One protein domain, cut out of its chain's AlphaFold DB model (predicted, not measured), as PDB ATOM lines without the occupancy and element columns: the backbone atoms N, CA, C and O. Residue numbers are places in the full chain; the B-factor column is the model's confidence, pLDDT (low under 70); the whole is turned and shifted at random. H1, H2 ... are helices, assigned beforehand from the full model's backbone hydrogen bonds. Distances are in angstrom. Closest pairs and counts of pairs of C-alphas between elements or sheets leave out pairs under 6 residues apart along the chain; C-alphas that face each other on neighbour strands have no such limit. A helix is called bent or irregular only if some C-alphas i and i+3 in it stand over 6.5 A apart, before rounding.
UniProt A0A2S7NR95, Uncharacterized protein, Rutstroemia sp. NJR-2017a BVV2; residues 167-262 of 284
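Overview. This is residues 167 to 262 of the 284 residues of an uncharacterized protein of Rutstroemia sp. NJR-2017a BVV2 (UniProt A0A2S7NR95). Two long helices, H1 and H2, meet at their ends in a V, and the shorter H3 sits in its mouth, between H2 and H4. H4 lies side by side with H1, running back along it, and after H4 a tail with no named element goes out past the helices, where residues 247 to 252 stick out, and then folds back. The printed part has 96 residues with four named helices, H1, H2, H3 and H4 in chain order, and no named strand; the class is all helix. The whole is compact, with a radius of gyration of the C-alphas of 13.9 A, and spans 43 by 30 by 28 A.

Along the chain. H1, residues 167 to 186, runs 27.8 A from C-alpha 167 at (17.827, 12.027, -8.606) to C-alpha 186 at (-5.051, 11.071, 7.140). H2, residues 188 to 207, is 29.1 A long. It is irregular: C-alphas 200 and 203 are 7.1 A apart, and it has a kink of 43 degrees near residue 201. H4, residues 230 to 242, is 19.0 A long and ends with C-alpha 242 at (12.621, 1.825, -3.816). H3, residues 213 to 223, is 15.2 A long.

Arrangement. H1 and H4 touch at a shallow tilt of 16 degrees and run opposite ways; their closest C-alphas, those of Val 176 and Leu 238, are 5.5 A apart. H1 and H2 touch only at the corner by their link, with the C-alphas of Ala 184 and Arg 191 the closest at 4.2 A. They run opposite ways at a steep tilt of 58 degrees. H3 and H4 form a helical hairpin with a tilt of 42 degrees; H4 touches H3 with residues 236 to 239 alone, and the closest C-alphas are those of Cys 217 and Leu 239, 6.7 A apart. H2 is close to H3 but not clearly touching it, with the C-alphas of Ile 197 and Gln 223 the closest at 7.3 A. H2 is also close to H4 but not clearly touching it, with the C-alphas of Trp 190 and Met 231 the closest at 7.1 A. H1 and H3 are near each other. In H1, H3 and H4 every O i to N i+4 pair is within hydrogen-bond range; in H2, 14 of 16 are.

Size, cuts and confidence. The two C-alphas farthest apart, those of Glu 188 and Leu 249, are 43.0 A apart. Residues 206 to 211, of which 206 to 207 belong to H2, and residues 247 to 252 stand free; the body without them spans 34 by 29 by 22 A. The printed part has no cut. The links from H1 to H2 and from H2 to H3 are tight, and that from H3 to H4 is short. The mean pLDDT of the printed part is 86.6, and it is under 70 at residues 204 to 211 and 251 to 252.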
ATOM      1  N   HIS A 167      19.084  11.318  -8.827       93.56
ATOM      2  CA  HIS A 167      17.827  12.027  -8.606       93.56
ATOM      3  C   HIS A 167      16.613  11.101  -8.679       93.56
ATOM      4  O   HIS A 167      15.694  11.270  -7.882       93.56
ATOM      5  N   ALA A 168      16.607  10.106  -9.571       95.56
ATOM      6  CA  ALA A 168      15.531   9.122  -9.642       95.56
ATOM      7  C   ALA A 168      15.407   8.314  -8.336       95.56
ATOM      8  O   ALA A 168      14.312   8.202  -7.781       95.56
ATOM      9  N   VAL A 169      16.529   7.834  -7.784       94.38
ATOM     10  CA  VAL A 169      16.548   7.128  -6.488       94.38
ATOM     11  C   VAL A 169      16.101   8.051  -5.350       94.38
ATOM     12  O   VAL A 169      15.254   7.673  -4.539       94.38
ATOM     13  N   HIS A 170      16.596   9.291  -5.312       91.56
ATOM     14  CA  HIS A 170      16.184  10.268  -4.298       91.56
ATOM     15  C   HIS A 170      14.709  10.653  -4.399       91.56
ATOM     16  O   HIS A 170      14.059  10.861  -3.374       91.56
ATOM     17  N   HIS A 171      14.163  10.725  -5.610       94.31
ATOM     18  CA  HIS A 171      12.745  10.970  -5.831       94.31
ATOM     19  C   HIS A 171      11.893   9.816  -5.288       94.31
ATOM     20  O   HIS A 171      10.898  10.067  -4.606       94.31
ATOM     21  N   LEU A 172      12.292   8.558  -5.520       94.75
ATOM     22  CA  LEU A 172      11.631   7.387  -4.928       94.75
ATOM     23  C   LEU A 172      11.695   7.426  -3.399       94.75
ATOM     24  O   LEU A 172      10.675   7.253  -2.732       94.75
ATOM     25  N   GLN A 173      12.868   7.734  -2.841       92.62
ATOM     26  CA  GLN A 173      13.049   7.866  -1.397       92.62
ATOM     27  C   GLN A 173      12.128   8.949  -0.815       92.62
ATOM     28  O   GLN A 173      11.411   8.703   0.155       92.62
ATOM     29  N   ALA A 174      12.107  10.137  -1.421       93.62
ATOM     30  CA  ALA A 174      11.239  11.233  -1.000       93.62
ATOM     31  C   ALA A 174       9.753  10.860  -1.115       93.62
ATOM     32  O   ALA A 174       8.980  11.163  -0.206       93.62
ATOM     33  N   SER A 175       9.365  10.159  -2.185       95.69
ATOM     34  CA  SER A 175       7.990   9.699  -2.410       95.69
ATOM     35  C   SER A 175       7.536   8.723  -1.326       95.69
ATOM     36  O   SER A 175       6.449   8.892  -0.776       95.69
ATOM     37  N   VAL A 176       8.384   7.755  -0.952       94.81
ATOM     38  CA  VAL A 176       8.117   6.825   0.159       94.81
ATOM     39  C   VAL A 176       7.876   7.589   1.458       94.81
ATOM     40  O   VAL A 176       6.846   7.392   2.102       94.81
ATOM     41  N   PHE A 177       8.784   8.491   1.842       92.25
ATOM     42  CA  PHE A 177       8.631   9.242   3.091       92.25
ATOM     43  C   PHE A 177       7.406  10.150   3.071       92.25
ATOM     44  O   PHE A 177       6.667  10.199   4.053       92.25
ATOM     45  N   PHE A 178       7.145  10.819   1.951       94.38
ATOM     46  CA  PHE A 178       5.942  11.623   1.792       94.38
ATOM     47  C   PHE A 178       4.673  10.776   1.943       94.38
ATOM     48  O   PHE A 178       3.776  11.172   2.683       94.38
ATOM     49  N   GLY A 179       4.617   9.591   1.328       93.88
ATOM     50  CA  GLY A 179       3.505   8.649   1.478       93.88
ATOM     51  C   GLY A 179       3.305   8.199   2.928       93.88
ATOM     52  O   GLY A 179       2.185   8.239   3.439       93.88
ATOM     53  N   ILE A 180       4.395   7.863   3.628       92.69
ATOM     54  CA  ILE A 180       4.374   7.490   5.052       92.69
ATOM     55  C   ILE A 180       3.797   8.626   5.911       92.69
ATOM     56  O   ILE A 180       2.898   8.385   6.723       92.69
ATOM     57  N   PHE A 181       4.294   9.856   5.736       92.44
ATOM     58  CA  PHE A 181       3.853  11.017   6.514       92.44
ATOM     59  C   PHE A 181       2.419  11.421   6.187       92.44
ATOM     60  O   PHE A 181       1.631  11.669   7.098       92.44
ATOM     61  N   ARG A 182       2.060  11.446   4.900       93.00
ATOM     62  CA  ARG A 182       0.690  11.698   4.448       93.00
ATOM     63  C   ARG A 182      -0.267  10.703   5.095       93.00
ATOM     64  O   ARG A 182      -1.255  11.130   5.685       93.00
ATOM     65  N   GLY A 183       0.067   9.411   5.060       91.19
ATOM     66  CA  GLY A 183      -0.715   8.358   5.704       91.19
ATOM     67  C   GLY A 183      -0.889   8.590   7.200       91.19
ATOM     68  O   GLY A 183      -1.991   8.453   7.714       91.19
ATOM     69  N   ALA A 184       0.159   9.030   7.902       91.19
ATOM     70  CA  ALA A 184       0.078   9.310   9.337       91.19
ATOM     71  C   ALA A 184      -0.876  10.474   9.676       91.19
ATOM     72  O   ALA A 184      -1.464  10.500  10.760       91.19
ATOM     73  N   VAL A 185      -1.056  11.428   8.761       92.44
ATOM     74  CA  VAL A 185      -1.998  12.540   8.942       92.44
ATOM     75  C   VAL A 185      -3.440  12.093   8.699       92.44
ATOM     76  O   VAL A 185      -4.319  12.450   9.481       92.44
ATOM     77  N   ILE A 186      -3.687  11.323   7.638       92.12
ATOM     78  CA  ILE A 186      -5.051  11.071   7.140       92.12
ATOM     79  C   ILE A 186      -5.665   9.744   7.597       92.12
ATOM     80  O   ILE A 186      -6.887   9.641   7.656       92.12
ATOM     81  N   ASP A 187      -4.850   8.745   7.937       92.38
ATOM     82  CA  ASP A 187      -5.286   7.402   8.326       92.38
ATOM     83  C   ASP A 187      -4.842   7.118   9.771       92.38
ATOM     84  O   ASP A 187      -3.655   7.002  10.087       92.38
ATOM     85  N   GLU A 188      -5.815   7.045  10.683       92.31
ATOM     86  CA  GLU A 188      -5.564   6.794  12.103       92.31
ATOM     87  C   GLU A 188      -4.986   5.401  12.364       92.31
ATOM     88  O   GLU A 188      -4.058   5.275  13.165       92.31
ATOM     89  N   ALA A 189      -5.476   4.371  11.670       91.00
ATOM     90  CA  ALA A 189      -4.974   3.011  11.831       91.00
ATOM     91  C   ALA A 189      -3.516   2.920  11.360       91.00
ATOM     92  O   ALA A 189      -2.671   2.350  12.056       91.00
ATOM     93  N   TRP A 190      -3.203   3.551  10.221       92.75
ATOM     94  CA  TRP A 190      -1.833   3.680   9.725       92.75
ATOM     95  C   TRP A 190      -0.944   4.421  10.720       92.75
ATOM     96  O   TRP A 190       0.145   3.948  11.043       92.75
ATOM     97  N   ARG A 191      -1.406   5.565  11.241       92.19
ATOM     98  CA  ARG A 191      -0.662   6.366  12.219       92.19
ATOM     99  C   ARG A 191      -0.311   5.545  13.456       92.19
ATOM    100  O   ARG A 191       0.858   5.505  13.832       92.19
ATOM    101  N   VAL A 192      -1.295   4.885  14.072       91.56
ATOM    102  CA  VAL A 192      -1.079   4.044  15.260       91.56
ATOM    103  C   VAL A 192      -0.069   2.943  14.948       91.56
ATOM    104  O   VAL A 192       0.910   2.791  15.677       91.56
ATOM    105  N   ARG A 193      -0.232   2.244  13.817       91.19
ATOM    106  CA  ARG A 193       0.689   1.177  13.413       91.19
ATOM    107  C   ARG A 193       2.112   1.683  13.178       91.19
ATOM    108  O   ARG A 193       3.072   1.038  13.592       91.19
ATOM    109  N   LEU A 194       2.264   2.828  12.522       89.31
ATOM    110  CA  LEU A 194       3.565   3.429  12.255       89.31
ATOM    111  C   LEU A 194       4.259   3.854  13.555       89.31
ATOM    112  O   LEU A 194       5.456   3.612  13.692       89.31
ATOM    113  N   TYR A 195       3.525   4.424  14.516       89.12
ATOM    114  CA  TYR A 195       4.063   4.737  15.842       89.12
ATOM    115  C   TYR A 195       4.491   3.476  16.597       89.12
ATOM    116  O   TYR A 195       5.599   3.446  17.121       89.12
ATOM    117  N   GLU A 196       3.677   2.413  16.602       89.88
ATOM    118  CA  GLU A 196       4.058   1.127  17.207       89.88
ATOM    119  C   GLU A 196       5.358   0.577  16.620       89.88
ATOM    120  O   GLU A 196       6.200   0.046  17.346       89.88
ATOM    121  N   ILE A 197       5.510   0.672  15.295       88.38
ATOM    122  CA  ILE A 197       6.741   0.294  14.611       88.38
ATOM    123  C   ILE A 197       7.855   1.211  15.116       88.38
ATOM    124  O   ILE A 197       8.775   0.713  15.755       88.38
ATOM    125  N   ALA A 198       7.758   2.526  14.915       84.25
ATOM    126  CA  ALA A 198       8.791   3.498  15.277       84.25
ATOM    127  C   ALA A 198       9.272   3.363  16.733       84.25
ATOM    128  O   ALA A 198      10.478   3.316  16.963       84.25
ATOM    129  N   SER A 199       8.370   3.189  17.702       85.75
ATOM    130  CA  SER A 199       8.719   2.999  19.118       85.75
ATOM    131  C   SER A 199       9.522   1.722  19.385       85.75
ATOM    132  O   SER A 199      10.387   1.717  20.256       85.75
ATOM    133  N   LYS A 200       9.306   0.635  18.627       85.44
ATOM    134  CA  LYS A 200      10.154  -0.571  18.728       85.44
ATOM    135  C   LYS A 200      11.580  -0.310  18.248       85.44
ATOM    136  O   LYS A 200      12.511  -0.956  18.725       85.44
ATOM    137  N   TRP A 201      11.745   0.604  17.294       79.38
ATOM    138  CA  TRP A 201      13.039   0.923  16.694       79.38
ATOM    139  C   TRP A 201      13.731   2.105  17.364       79.38
ATOM    140  O   TRP A 201      14.936   2.230  17.200       79.38
ATOM    141  N   GLU A 202      13.039   2.919  18.159       79.12
ATOM    142  CA  GLU A 202      13.619   4.061  18.875       79.12
ATOM    143  C   GLU A 202      14.909   3.706  19.653       79.12
ATOM    144  O   GLU A 202      15.903   4.417  19.493       79.12
ATOM    145  N   PRO A 203      15.005   2.568  20.379       78.00
ATOM    146  CA  PRO A 203      16.255   2.174  21.036       78.00
ATOM    147  C   PRO A 203      17.387   1.839  20.051       78.00
ATOM    148  O   PRO A 203      18.547   2.134  20.324       78.00
ATOM    149  N   LEU A 204      17.064   1.245  18.896       69.81
ATOM    150  CA  LEU A 204      18.019   0.988  17.807       69.81
ATOM    151  C   LEU A 204      18.435   2.298  17.116       69.81
ATOM    152  O   LEU A 204      19.591   2.469  16.741       69.81
ATOM    153  N   MET A 205      17.513   3.252  16.986       66.75
ATOM    154  CA  MET A 205      17.786   4.584  16.448       66.75
ATOM    155  C   MET A 205      18.674   5.406  17.389       66.75
ATOM    156  O   MET A 205      19.454   6.225  16.919       66.75
ATOM    157  N   ALA A 206      18.595   5.172  18.702       68.75
ATOM    158  CA  ALA A 206      19.433   5.839  19.694       68.75
ATOM    159  C   ALA A 206      20.870   5.283  19.756       68.75
ATOM    160  O   ALA A 206      21.793   6.008  20.131       68.75
ATOM    161  N   THR A 207      21.084   4.010  19.401       65.75
ATOM    162  CA  THR A 207      22.414   3.374  19.426       65.75
ATOM    163  C   THR A 207      23.210   3.587  18.140       65.75
ATOM    164  O   THR A 207      24.443   3.613  18.177       65.75
ATOM    165  N   HIS A 208      22.537   3.788  17.006       59.56
ATOM    166  CA  HIS A 208      23.181   4.087  15.731       59.56
ATOM    167  C   HIS A 208      23.266   5.602  15.491       59.56
ATOM    168  O   HIS A 208      22.273   6.316  15.537       59.56
ATOM    169  N   LYS A 209      24.466   6.113  15.171       51.84
ATOM    170  CA  LYS A 209      24.700   7.551  14.907       51.84
ATOM    171  C   LYS A 209      23.945   8.101  13.686       51.84
ATOM    172  O   LYS A 209      23.911   9.313  13.497       51.84
ATOM    173  N   GLN A 210      23.383   7.233  12.847       55.56
ATOM    174  CA  GLN A 210      22.621   7.596  11.659       55.56
ATOM    175  C   GLN A 210      21.623   6.470  11.365       55.56
ATOM    176  O   GLN A 210      21.994   5.297  11.406       55.56
ATOM    177  N   MET A 211      20.357   6.813  11.112       57.16
ATOM    178  CA  MET A 211      19.372   5.830  10.662       57.16
ATOM    179  C   MET A 211      19.684   5.487   9.205       57.16
ATOM    180  O   MET A 211      19.785   6.367   8.353       57.16
ATOM    181  N   GLU A 212      19.862   4.203   8.929       75.38
ATOM    182  CA  GLU A 212      20.199   3.716   7.596       75.38
ATOM    183  C   GLU A 212      18.888   3.435   6.856       75.38
ATOM    184  O   GLU A 212      18.147   2.503   7.178       75.38
ATOM    185  N   MET A 213      18.545   4.332   5.928       82.25
ATOM    186  CA  MET A 213      17.192   4.437   5.369       82.25
ATOM    187  C   MET A 213      16.760   3.181   4.600       82.25
ATOM    188  O   MET A 213      15.602   2.786   4.704       82.25
ATOM    189  N   ALA A 214      17.683   2.521   3.892       86.50
ATOM    190  CA  ALA A 214      17.395   1.283   3.166       86.50
ATOM    191  C   ALA A 214      16.975   0.150   4.116       86.50
ATOM    192  O   ALA A 214      15.944  -0.487   3.899       86.50
ATOM    193  N   PHE A 215      17.710  -0.040   5.218       85.81
ATOM    194  CA  PHE A 215      17.343  -0.987   6.271       85.81
ATOM    195  C   PHE A 215      15.976  -0.663   6.879       85.81
ATOM    196  O   PHE A 215      15.142  -1.553   7.036       85.81
ATOM    197  N   PHE A 216      15.719   0.606   7.204       86.94
ATOM    198  CA  PHE A 216      14.423   1.014   7.746       86.94
ATOM    199  C   PHE A 216      13.269   0.672   6.791       86.94
ATOM    200  O   PHE A 216      12.265   0.108   7.224       86.94
ATOM    201  N   CYS A 217      13.428   0.961   5.497       90.38
ATOM    202  CA  CYS A 217      12.419   0.669   4.482       90.38
ATOM    203  C   CYS A 217      12.161  -0.841   4.340       90.38
ATOM    204  O   CYS A 217      10.999  -1.246   4.340       90.38
ATOM    205  N   ASP A 218      13.204  -1.682   4.293       90.38
ATOM    206  CA  ASP A 218      13.042  -3.148   4.265       90.38
ATOM    207  C   ASP A 218      12.256  -3.641   5.488       90.38
ATOM    208  O   ASP A 218      11.264  -4.368   5.376       90.38
ATOM    209  N   ARG A 219      12.627  -3.176   6.683       88.44
ATOM    210  CA  ARG A 219      11.934  -3.554   7.920       88.44
ATOM    211  C   ARG A 219      10.488  -3.086   7.958       88.44
ATOM    212  O   ARG A 219       9.641  -3.813   8.480       88.44
ATOM    213  N   LEU A 220      10.203  -1.915   7.400       89.69
ATOM    214  CA  LEU A 220       8.848  -1.397   7.294       89.69
ATOM    215  C   LEU A 220       7.972  -2.321   6.437       89.69
ATOM    216  O   LEU A 220       6.892  -2.697   6.891       89.69
ATOM    217  N   VAL A 221       8.461  -2.783   5.278       90.81
ATOM    218  CA  VAL A 221       7.747  -3.762   4.429       90.81
ATOM    219  C   VAL A 221       7.375  -5.016   5.224       90.81
ATOM    220  O   VAL A 221       6.229  -5.468   5.187       90.81
ATOM    221  N   TRP A 222       8.319  -5.559   5.998       89.38
ATOM    222  CA  TRP A 222       8.073  -6.741   6.828       89.38
ATOM    223  C   TRP A 222       7.023  -6.501   7.918       89.38
ATOM    224  O   TRP A 222       6.135  -7.331   8.108       89.38
ATOM    225  N   GLN A 223       7.098  -5.378   8.632       89.56
ATOM    226  CA  GLN A 223       6.185  -5.069   9.744       89.56
ATOM    227  C   GLN A 223       4.768  -4.699   9.285       89.56
ATOM    228  O   GLN A 223       3.816  -4.813  10.067       89.56
ATOM    229  N   LEU A 224       4.623  -4.264   8.033       89.12
ATOM    230  CA  LEU A 224       3.340  -3.938   7.415       89.12
ATOM    231  C   LEU A 224       2.681  -5.132   6.713       89.12
ATOM    232  O   LEU A 224       1.561  -4.983   6.230       89.12
ATOM    233  N   ARG A 225       3.319  -6.313   6.657       88.12
ATOM    234  CA  ARG A 225       2.803  -7.480   5.916       88.12
ATOM    235  C   ARG A 225       1.348  -7.811   6.262       88.12
ATOM    236  O   ARG A 225       0.540  -7.910   5.341       88.12
ATOM    237  N   ASP A 226       1.028  -7.885   7.551       87.50
ATOM    238  CA  ASP A 226      -0.296  -8.292   8.055       87.50
ATOM    239  C   ASP A 226      -1.204  -7.104   8.417       87.50
ATOM    240  O   ASP A 226      -2.311  -7.283   8.913       87.50
ATOM    241  N   PHE A 227      -0.734  -5.873   8.209       88.88
ATOM    242  CA  PHE A 227      -1.544  -4.672   8.403       88.88
ATOM    243  C   PHE A 227      -2.426  -4.448   7.169       88.88
ATOM    244  O   PHE A 227      -1.981  -4.743   6.070       88.88
ATOM    245  N   GLU A 228      -3.637  -3.919   7.281       87.12
ATOM    246  CA  GLU A 228      -4.459  -3.590   6.107       87.12
ATOM    247  C   GLU A 228      -4.937  -2.145   6.188       87.12
ATOM    248  O   GLU A 228      -5.592  -1.751   7.149       87.12
ATOM    249  N   SER A 229      -4.592  -1.354   5.172       86.31
ATOM    250  CA  SER A 229      -5.194  -0.048   4.921       86.31
ATOM    251  C   SER A 229      -4.961   0.372   3.469       86.31
ATOM    252  O   SER A 229      -4.074  -0.156   2.793       86.31
ATOM    253  N   GLU A 230      -5.745   1.330   2.977       84.31
ATOM    254  CA  GLU A 230      -5.547   1.905   1.641       84.31
ATOM    255  C   GLU A 230      -4.163   2.567   1.524       84.31
ATOM    256  O   GLU A 230      -3.450   2.364   0.540       84.31
ATOM    257  N   MET A 231      -3.716   3.240   2.594       88.38
ATOM    258  CA  MET A 231      -2.378   3.836   2.668       88.38
ATOM    259  C   MET A 231      -1.259   2.803   2.587       88.38
ATOM    260  O   MET A 231      -0.224   3.073   1.977       88.38
ATOM    261  N   LYS A 232      -1.459   1.601   3.145       88.12
ATOM    262  CA  LYS A 232      -0.485   0.516   2.999       88.12
ATOM    263  C   LYS A 232      -0.263   0.161   1.540       88.12
ATOM    264  O   LYS A 232       0.882  -0.076   1.177       88.12
ATOM    265  N   LEU A 233      -1.313   0.078   0.725       88.38
ATOM    266  CA  LEU A 233      -1.162  -0.326  -0.672       88.38
ATOM    267  C   LEU A 233      -0.305   0.687  -1.444       88.38
ATOM    268  O   LEU A 233       0.643   0.289  -2.117       88.38
ATOM    269  N   GLU A 234      -0.589   1.982  -1.272       90.12
ATOM    270  CA  GLU A 234       0.178   3.081  -1.876       90.12
ATOM    271  C   GLU A 234       1.648   3.051  -1.425       90.12
ATOM    272  O   GLU A 234       2.561   3.006  -2.250       90.12
ATOM    273  N   VAL A 235       1.891   3.007  -0.111       92.50
ATOM    274  CA  VAL A 235       3.253   3.024   0.445       92.50
ATOM    275  C   VAL A 235       4.020   1.744   0.106       92.50
ATOM    276  O   VAL A 235       5.212   1.815  -0.179       92.50
ATOM    277  N   ASN A 236       3.368   0.580   0.076       91.88
ATOM    278  CA  ASN A 236       4.017  -0.674  -0.305       91.88
ATOM    279  C   ASN A 236       4.452  -0.684  -1.767       91.88
ATOM    280  O   ASN A 236       5.504  -1.249  -2.060       91.88
ATOM    281  N   GLN A 237       3.682  -0.079  -2.674       92.88
ATOM    282  CA  GLN A 237       4.109   0.043  -4.065       92.88
ATOM    283  C   GLN A 237       5.382   0.892  -4.155       92.88
ATOM    284  O   GLN A 237       6.380   0.443  -4.711       92.88
ATOM    285  N   LEU A 238       5.397   2.055  -3.495       95.19
ATOM    286  CA  LEU A 238       6.572   2.930  -3.451       95.19
ATOM    287  C   LEU A 238       7.789   2.249  -2.799       95.19
ATOM    288  O   LEU A 238       8.911   2.380  -3.286       95.19
ATOM    289  N   LEU A 239       7.581   1.500  -1.711       94.69
ATOM    290  CA  LEU A 239       8.633   0.714  -1.059       94.69
ATOM    291  C   LEU A 239       9.154  -0.402  -1.968       94.69
ATOM    292  O   LEU A 239      10.353  -0.659  -1.977       94.69
ATOM    293  N   THR A 240       8.275  -1.049  -2.738       94.25
ATOM    294  CA  THR A 240       8.662  -2.085  -3.709       94.25
ATOM    295  C   THR A 240       9.560  -1.498  -4.790       94.25
ATOM    296  O   THR A 240      10.586  -2.093  -5.114       94.25
ATOM    297  N   ASP A 241       9.225  -0.309  -5.292       95.25
ATOM    298  CA  ASP A 241      10.029   0.384  -6.299       95.25
ATOM    299  C   ASP A 241      11.382   0.840  -5.723       95.25
ATOM    300  O   ASP A 241      12.424   0.638  -6.345       95.25
ATOM    301  N   LEU A 242      11.398   1.378  -4.495       95.19
ATOM    302  CA  LEU A 242      12.621   1.825  -3.816       95.19
ATOM    303  C   LEU A 242      13.561   0.664  -3.433       95.19
ATOM    304  O   LEU A 242      14.781   0.819  -3.477       95.19
ATOM    305  N   LEU A 243      13.008  -0.490  -3.050       93.81
ATOM    306  CA  LEU A 243      13.758  -1.687  -2.642       93.81
ATOM    307  C   LEU A 243      13.956  -2.689  -3.789       93.81
ATOM    308  O   LEU A 243      14.412  -3.814  -3.563       93.81
ATOM    309  N   LYS A 244      13.644  -2.293  -5.026       93.94
ATOM    310  CA  LYS A 244      13.952  -3.076  -6.220       93.94
ATOM    311  C   LYS A 244      15.467  -3.285  -6.321       93.94
ATOM    312  O   LYS A 244      16.255  -2.367  -6.096       93.94
ATOM    313  N   ASN A 245      15.875  -4.501  -6.672       93.31
ATOM    314  CA  ASN A 245      17.263  -4.820  -6.988       93.31
ATOM    315  C   ASN A 245      17.454  -4.825  -8.511       93.31
ATOM    316  O   ASN A 245      16.952  -5.724  -9.183       93.31
ATOM    317  N   ASN A 246      18.193  -3.844  -9.027       94.19
ATOM    318  CA  ASN A 246      18.544  -3.725 -10.442       94.19
ATOM    319  C   ASN A 246      19.959  -4.236 -10.763       94.19
ATOM    320  O   ASN A 246      20.431  -4.043 -11.883       94.19
ATOM    321  N   LEU A 247      20.648  -4.895  -9.820       91.62
ATOM    322  CA  LEU A 247      21.893  -5.601 -10.130       91.62
ATOM    323  C   LEU A 247      21.591  -6.757 -11.091       91.62
ATOM    324  O   LEU A 247      20.760  -7.622 -10.811       91.62
ATOM    325  N   VAL A 248      22.287  -6.773 -12.221       89.06
ATOM    326  CA  VAL A 248      22.136  -7.756 -13.293       89.06
ATOM    327  C   VAL A 248      23.103  -8.917 -13.086       89.06
ATOM    328  O   VAL A 248      22.709 -10.074 -13.188       89.06
ATOM    329  N   LEU A 249      24.368  -8.630 -12.779       87.38
ATOM    330  CA  LEU A 249      25.435  -9.638 -12.739       87.38
ATOM    331  C   LEU A 249      25.460 -10.426 -11.423       87.38
ATOM    332  O   LEU A 249      25.978 -11.544 -11.354       87.38
ATOM    333  N   SER A 250      24.873  -9.871 -10.368       77.25
ATOM    334  CA  SER A 250      24.819 -10.501  -9.055       77.25
ATOM    335  C   SER A 250      23.759 -11.613  -9.007       77.25
ATOM    336  O   SER A 250      22.599 -11.368  -8.701       77.25
ATOM    337  N   LYS A 251      24.167 -12.872  -9.234       65.56
ATOM    338  CA  LYS A 251      23.293 -14.076  -9.220       65.56
ATOM    339  C   LYS A 251      22.631 -14.409  -7.860       65.56
ATOM    340  O   LYS A 251      21.968 -15.437  -7.741       65.56
ATOM    341  N   GLY A 252      22.840 -13.600  -6.820       67.69
ATOM    342  CA  GLY A 252      22.315 -13.824  -5.470       67.69
ATOM    343  C   GLY A 252      21.012 -13.072  -5.195       67.69
ATOM    344  O   GLY A 252      20.650 -12.141  -5.910       67.69
ATOM    345  N   LYS A 253      20.321 -13.425  -4.102       70.75
ATOM    346  CA  LYS A 253      19.252 -12.584  -3.537       70.75
ATOM    347  C   LYS A 253      19.882 -11.369  -2.849       70.75
ATOM    348  O   LYS A 253      19.973 -11.336  -1.625       70.75
ATOM    349  N   CYS A 254      20.363 -10.405  -3.628       85.69
ATOM    350  CA  CYS A 254      20.753  -9.105  -3.094       85.69
ATOM    351  C   CYS A 254      19.470  -8.353  -2.730       85.69
ATOM    352  O   CYS A 254      18.620  -8.117  -3.589       85.69
ATOM    353  N   ILE A 255      19.305  -8.048  -1.447       87.00
ATOM    354  CA  ILE A 255      18.121  -7.373  -0.916       87.00
ATOM    355  C   ILE A 255      18.595  -6.035  -0.343       87.00
ATOM    356  O   ILE A 255      19.393  -6.049   0.601       87.00
ATOM    357  N   PRO A 256      18.147  -4.893  -0.896       89.38
ATOM    358  CA  PRO A 256      18.426  -3.580  -0.324       89.38
ATOM    359  C   PRO A 256      18.036  -3.531   1.153       89.38
ATOM    360  O   PRO A 256      16.965  -3.999   1.530       89.38
ATOM    361  N   GLY A 257      18.910  -2.997   2.004       86.25
ATOM    362  CA  GLY A 257      18.663  -2.960   3.445       86.25
ATOM    363  C   GLY A 257      18.960  -4.268   4.188       86.25
ATOM    364  O   GLY A 257      18.718  -4.338   5.392       86.25
ATOM    365  N   HIS A 258      19.531  -5.291   3.539       84.44
ATOM    366  CA  HIS A 258      19.853  -6.565   4.186       84.44
ATOM    367  C   HIS A 258      21.269  -7.077   3.877       84.44
ATOM    368  O   HIS A 258      21.795  -6.893   2.781       84.44
ATOM    369  N   GLY A 259      21.878  -7.764   4.853       84.25
ATOM    370  CA  GLY A 259      23.209  -8.366   4.730       84.25
ATOM    371  C   GLY A 259      24.271  -7.362   4.280       84.25
ATOM    372  O   GLY A 259      24.385  -6.275   4.840       84.25
ATOM    373  N   ASP A 260      25.001  -7.722   3.230       81.75
ATOM    374  CA  ASP A 260      26.021  -6.895   2.577       81.75
ATOM    375  C   ASP A 260      25.482  -5.541   2.069       81.75
ATOM    376  O   ASP A 260      26.208  -4.552   2.007       81.75
ATOM    377  N   TYR A 261      24.184  -5.460   1.777       85.75
ATOM    378  CA  TYR A 261      23.521  -4.288   1.202       85.75
ATOM    379  C   TYR A 261      22.712  -3.494   2.232       85.75
ATOM    380  O   TYR A 261      21.815  -2.731   1.876       85.75
ATOM    381  N   PHE A 262      23.035  -3.642   3.519       82.88
ATOM    382  CA  PHE A 262      22.345  -2.987   4.637       82.88
ATOM    383  C   PHE A 262      22.167  -1.465   4.461       82.88
ATOM    384  O   PHE A 262      21.152  -0.900   4.861       82.88
TER     385      PHE A 262